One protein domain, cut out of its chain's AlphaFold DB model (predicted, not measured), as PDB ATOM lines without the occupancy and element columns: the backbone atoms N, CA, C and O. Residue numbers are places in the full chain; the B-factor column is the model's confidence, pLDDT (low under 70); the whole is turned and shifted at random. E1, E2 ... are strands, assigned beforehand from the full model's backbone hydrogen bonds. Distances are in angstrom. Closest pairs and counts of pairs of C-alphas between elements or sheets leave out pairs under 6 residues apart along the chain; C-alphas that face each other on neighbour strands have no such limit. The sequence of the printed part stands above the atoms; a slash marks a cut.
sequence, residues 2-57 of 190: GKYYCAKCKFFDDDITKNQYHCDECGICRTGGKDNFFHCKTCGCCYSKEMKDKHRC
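What this domain is: This is residues 2 to 57 of the 190 residues of an uncharacterized protein of Citrus clementina (UniProt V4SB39). With little regular structure, three small strand hairpins, E1 and E2, E3 and E4, E5 and E6, stand in a row along the longest axis, joined by loops. Of 56 printed residues, 20 lie in six named strands, E1 to E6 in order, each hairpin its own antiparallel sheet; the class is all strand, with no named helix. The whole is only just compact, close to loose, with a radius of gyration of the C-alphas of 12.2 A, spanning 37 by 20 by 12 A.

Where its parts are: E1, residues 4 to 6, begins at C-alpha 4 (232.382, 176.962, 386.069). E2 is residues 11 to 13, E3 21 to 23, E4 28 to 30. E5, residues 37 to 40, measures 9.7 A, and E6, residues 45 to 48, 10.3 A, ending at C-alpha 48 (247.523, 177.471, 401.032).

How they stand to each other: Within hydrogen-bond range are N 4 and O 13 of hairpin E1 and E2, 2.8 A; N 30 and O 21 of hairpin E3 and E4, 2.8 A; N 38 and O 47 of hairpin E5 and E6, 2.9 A. The closest C-alphas of E1 and E3, Cys 6 and His 22, are 7.0 A apart; those of E3 and E5, Cys 23 and His 39, 7.9 A. E1 and E6 are apart.

The domain as a whole: The farthest C-alphas, Gly 2 and Arg 56, are 36.9 A apart. The printed part has no cut and no long link. Residue 2 alone has pLDDT under 70.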
ATOM      1  N   GLY A   2     229.992 175.228 380.415       69.00
ATOM      2  CA  GLY A   2     230.875 174.950 381.557       69.00
ATOM      3  C   GLY A   2     230.217 175.320 382.887       69.00
ATOM      4  O   GLY A   2     229.824 176.478 383.040       69.00
ATOM      5  N   LYS A   3     230.062 174.374 383.823       87.12
ATOM      6  CA  LYS A   3     229.466 174.657 385.150       87.12
ATOM      7  C   LYS A   3     230.237 175.734 385.925       87.12
ATOM      8  O   LYS A   3     229.633 176.495 386.677       87.12
ATOM      9  N   TYR A   4     231.546 175.823 385.713       91.69
ATOM     10  CA  TYR A   4     232.382 176.962 386.069       91.69
ATOM     11  C   TYR A   4     232.769 177.744 384.809       91.69
ATOM     12  O   TYR A   4     233.203 177.168 383.808       91.69
ATOM     13  N   TYR A   5     232.669 179.073 384.885       93.88
ATOM     14  CA  TYR A   5     233.126 179.986 383.840       93.88
ATOM     15  C   TYR A   5     233.895 181.163 384.441       93.88
ATOM     16  O   TYR A   5     233.392 181.881 385.306       93.88
ATOM     17  N   CYS A   6     235.100 181.409 383.928       94.56
ATOM     18  CA  CYS A   6     235.862 182.615 384.221       94.56
ATOM     19  C   CYS A   6     235.875 183.551 383.008       94.56
ATOM     20  O   CYS A   6     236.549 183.289 382.011       94.56
ATOM     21  N   ALA A   7     235.202 184.699 383.124       94.31
ATOM     22  CA  ALA A   7     235.143 185.699 382.059       94.31
ATOM     23  C   ALA A   7     236.488 186.385 381.762       94.31
ATOM     24  O   ALA A   7     236.695 186.824 380.628       94.31
ATOM     25  N   LYS A   8     237.385 186.467 382.758       94.44
ATOM     26  CA  LYS A   8     238.720 187.077 382.633       94.44
ATOM     27  C   LYS A   8     239.672 186.181 381.840       94.44
ATOM     28  O   LYS A   8     240.251 186.632 380.864       94.44
ATOM     29  N   CYS A   9     239.757 184.900 382.202       92.81
ATOM     30  CA  CYS A   9     240.612 183.926 381.513       92.81
ATOM     31  C   CYS A   9     239.945 183.253 380.302       92.81
ATOM     32  O   CYS A   9     240.584 182.445 379.644       92.81
ATOM     33  N   LYS A  10     238.654 183.518 380.044       93.38
ATOM     34  CA  LYS A  10     237.831 182.794 379.051       93.38
ATOM     35  C   LYS A  10     237.883 181.268 379.237       93.38
ATOM     36  O   LYS A  10     237.857 180.513 378.274       93.38
ATOM     37  N   PHE A  11     237.945 180.831 380.494       90.12
ATOM     38  CA  PHE A  11     238.106 179.429 380.874       90.12
ATOM     39  C   PHE A  11     236.768 178.819 381.293       90.12
ATOM     40  O   PHE A  11     236.014 179.447 382.042       90.12
ATOM     41  N   PHE A  12     236.506 177.596 380.838       93.44
ATOM     42  CA  PHE A  12     235.310 176.817 381.148       93.44
ATOM     43  C   PHE A  12     235.731 175.458 381.710       93.44
ATOM     44  O   PHE A  12     236.618 174.818 381.151       93.44
ATOM     45  N   ASP A  13     235.092 175.016 382.789       90.44
ATOM     46  CA  ASP A  13     235.297 173.684 383.370       90.44
ATOM     47  C   ASP A  13     233.955 173.155 383.883       90.44
ATOM     48  O   ASP A  13     233.183 173.892 384.496       90.44
ATOM     49  N   ASP A  14     233.651 171.892 383.610       93.56
ATOM     50  CA  ASP A  14     232.419 171.248 384.074       93.56
ATOM     51  C   ASP A  14     232.585 170.591 385.449       93.56
ATOM     52  O   ASP A  14     231.592 170.324 386.136       93.56
ATOM     53  N   ASP A  15     233.825 170.357 385.884       92.31
ATOM     54  CA  ASP A  15     234.119 169.712 387.157       92.31
ATOM     55  C   ASP A  15     234.198 170.720 388.310       92.31
ATOM     56  O   ASP A  15     235.270 171.167 388.711       92.31
ATOM     57  N   ILE A  16     233.050 171.046 388.896       89.12
ATOM     58  CA  ILE A  16     232.950 171.952 390.052       89.12
ATOM     59  C   ILE A  16     233.594 171.410 391.336       89.12
ATOM     60  O   ILE A  16     233.791 172.172 392.283       89.12
ATOM     61  N   THR A  17     233.954 170.121 391.397       93.62
ATOM     62  CA  THR A  17     234.557 169.537 392.609       93.62
ATOM     63  C   THR A  17     235.956 170.090 392.882       93.62
ATOM     64  O   THR A  17     236.400 170.127 394.030       93.62
ATOM     65  N   LYS A  18     236.627 170.623 391.851       90.56
ATOM     66  CA  LYS A  18     237.939 171.270 391.979       90.56
ATOM     67  C   LYS A  18     237.878 172.626 392.683       90.56
ATOM     68  O   LYS A  18     238.938 173.175 392.980       90.56
ATOM     69  N   ASN A  19     236.689 173.182 392.941       92.75
ATOM     70  CA  ASN A  19     236.503 174.484 393.591       92.75
ATOM     71  C   ASN A  19     237.356 175.591 392.934       92.75
ATOM     72  O   ASN A  19     238.201 176.226 393.574       92.75
ATOM     73  N   GLN A  20     237.193 175.771 391.624       94.06
ATOM     74  CA  GLN A  20     237.941 176.747 390.837       94.06
ATOM     75  C   GLN A  20     237.656 178.177 391.304       94.06
ATOM     76  O   GLN A  20     236.529 178.530 391.654       94.06
ATOM     77  N   TYR A  21     238.669 179.032 391.252       94.00
ATOM     78  CA  TYR A  21     238.513 180.464 391.479       94.00
ATOM     79  C   TYR A  21     239.544 181.252 390.671       94.00
ATOM     80  O   TYR A  21     240.627 180.759 390.368       94.00
ATOM     81  N   HIS A  22     239.226 182.496 390.321       94.25
ATOM     82  CA  HIS A  22     240.192 183.404 389.707       94.25
ATOM     83  C   HIS A  22     240.931 184.197 390.789       94.25
ATOM     84  O   HIS A  22     240.301 184.747 391.697       94.25
ATOM     85  N   CYS A  23     242.258 184.268 390.694       94.12
ATOM     86  CA  CYS A  23     243.060 185.168 391.515       94.12
ATOM     87  C   CYS A  23     243.402 186.420 390.705       94.12
ATOM     88  O   CYS A  23     244.187 186.342 389.765       94.12
ATOM     89  N   ASP A  24     242.845 187.566 391.101       94.00
ATOM     90  CA  ASP A  24     243.040 188.837 390.390       94.00
ATOM     91  C   ASP A  24     244.499 189.308 390.398       94.00
ATOM     92  O   ASP A  24     244.969 189.861 389.411       94.00
ATOM     93  N   GLU A  25     245.225 189.052 391.488       92.19
ATOM     94  CA  GLU A  25     246.635 189.437 391.625       92.19
ATOM     95  C   GLU A  25     247.560 188.568 390.756       92.19
ATOM     96  O   GLU A  25     248.575 189.049 390.265       92.19
ATOM     97  N   CYS A  26     247.207 187.296 390.525       89.75
ATOM     98  CA  CYS A  26     247.953 186.420 389.617       89.75
ATOM     99  C   CYS A  26     247.483 186.507 388.158       89.75
ATOM    100  O   CYS A  26     248.216 186.089 387.267       89.75
ATOM    101  N   GLY A  27     246.251 186.955 387.906       91.12
ATOM    102  CA  GLY A  27     245.654 186.992 386.568       91.12
ATOM    103  C   GLY A  27     245.265 185.625 385.989       91.12
ATOM    104  O   GLY A  27     244.929 185.540 384.809       91.12
ATOM    105  N   ILE A  28     245.271 184.554 386.793       90.38
ATOM    106  CA  ILE A  28     244.973 183.183 386.349       90.38
ATOM    107  C   ILE A  28     243.989 182.458 387.274       90.38
ATOM    108  O   ILE A  28     243.856 182.768 388.463       90.38
ATOM    109  N   CYS A  29     243.282 181.475 386.711       92.44
ATOM    110  CA  CYS A  29     242.427 180.560 387.464       92.44
ATOM    111  C   CYS A  29     243.267 179.565 388.276       92.44
ATOM    112  O   CYS A  29     244.269 179.039 387.799       92.44
ATOM    113  N   ARG A  30     242.828 179.283 389.501       89.88
ATOM    114  CA  ARG A  30     243.393 178.292 390.423       89.88
ATOM    115  C   ARG A  30     242.288 177.336 390.883       89.88
ATOM    116  O   ARG A  30     241.105 177.593 390.666       89.88
ATOM    117  N   THR A  31     242.676 176.239 391.522       91.38
ATOM    118  CA  THR A  31     241.780 175.218 392.089       91.38
ATOM    119  C   THR A  31     241.985 175.105 393.602       91.38
ATOM    120  O   THR A  31     242.932 175.669 394.151       91.38
ATOM    121  N   GLY A  32     241.082 174.406 394.290       90.69
ATOM    122  CA  GLY A  32     241.157 174.136 395.728       90.69
ATOM    123  C   GLY A  32     240.373 175.104 396.618       90.69
ATOM    124  O   GLY A  32     240.458 174.995 397.837       90.69
ATOM    125  N   GLY A  33     239.583 176.012 396.040       92.38
ATOM    126  CA  GLY A  33     238.692 176.931 396.752       92.38
ATOM    127  C   GLY A  33     239.384 178.205 397.230       92.38
ATOM    128  O   GLY A  33     240.386 178.156 397.936       92.38
ATOM    129  N   LYS A  34     238.820 179.371 396.884       92.38
ATOM    130  CA  LYS A  34     239.388 180.694 397.211       92.38
ATOM    131  C   LYS A  34     239.692 180.852 398.705       92.38
ATOM    132  O   LYS A  34     240.711 181.430 399.070       92.38
ATOM    133  N   ASP A  35     238.840 180.292 399.558       93.19
ATOM    134  CA  ASP A  35     238.961 180.408 401.009       93.19
ATOM    135  C   ASP A  35     240.081 179.562 401.614       93.19
ATOM    136  O   ASP A  35     240.441 179.793 402.765       93.19
ATOM    137  N   ASN A  36     240.688 178.644 400.863       93.50
ATOM    138  CA  ASN A  36     241.812 177.837 401.341       93.50
ATOM    139  C   ASN A  36     243.170 178.457 401.003       93.50
ATOM    140  O   ASN A  36     244.195 177.995 401.499       93.50
ATOM    141  N   PHE A  37     243.195 179.519 400.195       93.50
ATOM    142  CA  PHE A  37     244.420 180.118 399.678       93.50
ATOM    143  C   PHE A  37     244.520 181.606 400.022       93.50
ATOM    144  O   PHE A  37     243.538 182.274 400.348       93.50
ATOM    145  N   PHE A  38     245.736 182.133 399.957       93.00
ATOM    146  CA  PHE A  38     246.012 183.564 399.992       93.00
ATOM    147  C   PHE A  38     247.076 183.903 398.945       93.00
ATOM    148  O   PHE A  38     247.923 183.070 398.615       93.00
ATOM    149  N   HIS A  39     247.038 185.129 398.425       91.56
ATOM    150  CA  HIS A  39     248.082 185.644 397.549       91.56
ATOM    151  C   HIS A  39     249.171 186.327 398.387       91.56
ATOM    152  O   HIS A  39     248.885 187.215 399.192       91.56
ATOM    153  N   CYS A  40     250.424 185.915 398.209       90.50
ATOM    154  CA  CYS A  40     251.572 186.598 398.789       90.50
ATOM    155  C   CYS A  40     252.124 187.601 397.774       90.50
ATOM    156  O   CYS A  40     252.760 187.193 396.803       90.50
ATOM    157  N   LYS A  41     251.915 188.900 398.019       88.56
ATOM    158  CA  LYS A  41     252.334 189.989 397.114       88.56
ATOM    159  C   LYS A  41     253.833 190.000 396.835       88.56
ATOM    160  O   LYS A  41     254.244 190.224 395.707       88.56
ATOM    161  N   THR A  42     254.643 189.710 397.849       86.81
ATOM    162  CA  THR A  42     256.103 189.667 397.715       86.81
ATOM    163  C   THR A  42     256.549 188.490 396.846       86.81
ATOM    164  O   THR A  42     257.357 188.654 395.937       86.81
ATOM    165  N   CYS A  43     255.987 187.295 397.060       85.81
ATOM    166  CA  CYS A  43     256.282 186.143 396.202       85.81
ATOM    167  C   CYS A  43     255.645 186.266 394.808       85.81
ATOM    168  O   CYS A  43     256.099 185.613 393.867       85.81
ATOM    169  N   GLY A  44     254.562 187.035 394.688       86.12
ATOM    170  CA  GLY A  44     253.688 187.076 393.520       86.12
ATOM    171  C   GLY A  44     252.942 185.759 393.284       86.12
ATOM    172  O   GLY A  44     252.673 185.421 392.138       86.12
ATOM    173  N   CYS A  45     252.673 184.966 394.331       85.75
ATOM    174  CA  CYS A  45     252.163 183.591 394.207       85.75
ATOM    175  C   CYS A  45     251.032 183.288 395.202       85.75
ATOM    176  O   CYS A  45     251.024 183.808 396.321       85.75
ATOM    177  N   CYS A  46     250.110 182.400 394.814       89.12
ATOM    178  CA  CYS A  46     249.074 181.873 395.705       89.12
ATOM    179  C   CYS A  46     249.581 180.658 396.486       89.12
ATOM    180  O   CYS A  46     250.048 179.692 395.886       89.12
ATOM    181  N   TYR A  47     249.407 180.670 397.805       88.12
ATOM    182  CA  TYR A  47     249.722 179.547 398.690       88.12
ATOM    183  C   TYR A  47     248.499 179.140 399.510       88.12
ATOM    184  O   TYR A  47     247.595 179.950 399.724       88.12
ATOM    185  N   SER A  48     248.484 177.898 400.005       89.81
ATOM    186  CA  SER A  48     247.523 177.471 401.032       89.81
ATOM    187  C   SER A  48     247.636 178.380 402.259       89.81
ATOM    188  O   SER A  48     248.742 178.757 402.650       89.81
ATOM    189  N   LYS A  49     246.517 178.712 402.909       91.25
ATOM    190  CA  LYS A  49     246.498 179.500 404.154       91.25
ATOM    191  C   LYS A  49     247.338 178.874 405.268       91.25
ATOM    192  O   LYS A  49     247.862 179.608 406.100       91.25
ATOM    193  N   GLU A  50     247.566 177.564 405.235       88.56
ATOM    194  CA  GLU A  50     248.476 176.865 406.153       88.56
ATOM    195  C   GLU A  50     249.930 177.367 406.072       88.56
ATOM    196  O   GLU A  50     250.697 177.218 407.025       88.56
ATOM    197  N   MET A  51     250.306 177.976 404.943       84.81
ATOM    198  CA  MET A  51     251.649 178.480 404.651       84.81
ATOM    199  C   MET A  51     251.832 179.967 404.968       84.81
ATOM    200  O   MET A  51     252.947 180.468 404.803       84.81
ATOM    201  N   LYS A  52     250.787 180.680 405.423       82.94
ATOM    202  CA  LYS A  52     250.790 182.149 405.563       82.94
ATOM    203  C   LYS A  52     252.009 182.693 406.306       82.94
ATOM    204  O   LYS A  52     252.664 183.590 405.785       82.94
ATOM    205  N   ASP A  53     252.394 182.031 407.391       82.69
ATOM    206  CA  ASP A  53     253.520 182.440 408.241       82.69
ATOM    207  C   ASP A  53     254.667 181.413 408.265       82.69
ATOM    208  O   ASP A  53     255.607 181.524 409.046       82.69
ATOM    209  N   LYS A  54     254.588 180.379 407.416       82.56
ATOM    210  CA  LYS A  54     255.558 179.270 407.379       82.56
ATOM    211  C   LYS A  54     256.393 179.243 406.106       82.56
ATOM    212  O   LYS A  54     257.454 178.621 406.087       82.56
ATOM    213  N   HIS A  55     255.923 179.871 405.029       81.62
ATOM    214  CA  HIS A  55     256.671 179.882 403.781       81.62
ATOM    215  C   HIS A  55     257.864 180.834 403.871       81.62
ATOM    216  O   HIS A  55     257.772 181.952 404.380       81.62
ATOM    217  N   ARG A  56     259.000 180.407 403.316       79.31
ATOM    218  CA  ARG A  56     260.142 181.294 403.130       79.31
ATOM    219  C   ARG A  56     259.838 182.226 401.963       79.31
ATOM    220  O   ARG A  56     259.967 181.830 400.808       79.31
ATOM    221  N   CYS A  57     259.401 183.436 402.283       82.38
ATOM    222  CA  CYS A  57     259.049 184.443 401.298       82.38
ATOM    223  C   CYS A  57     260.290 184.859 400.494       82.38
ATOM    224  O   CYS A  57     261.269 185.351 401.055       82.38
TER     225      CYS A  57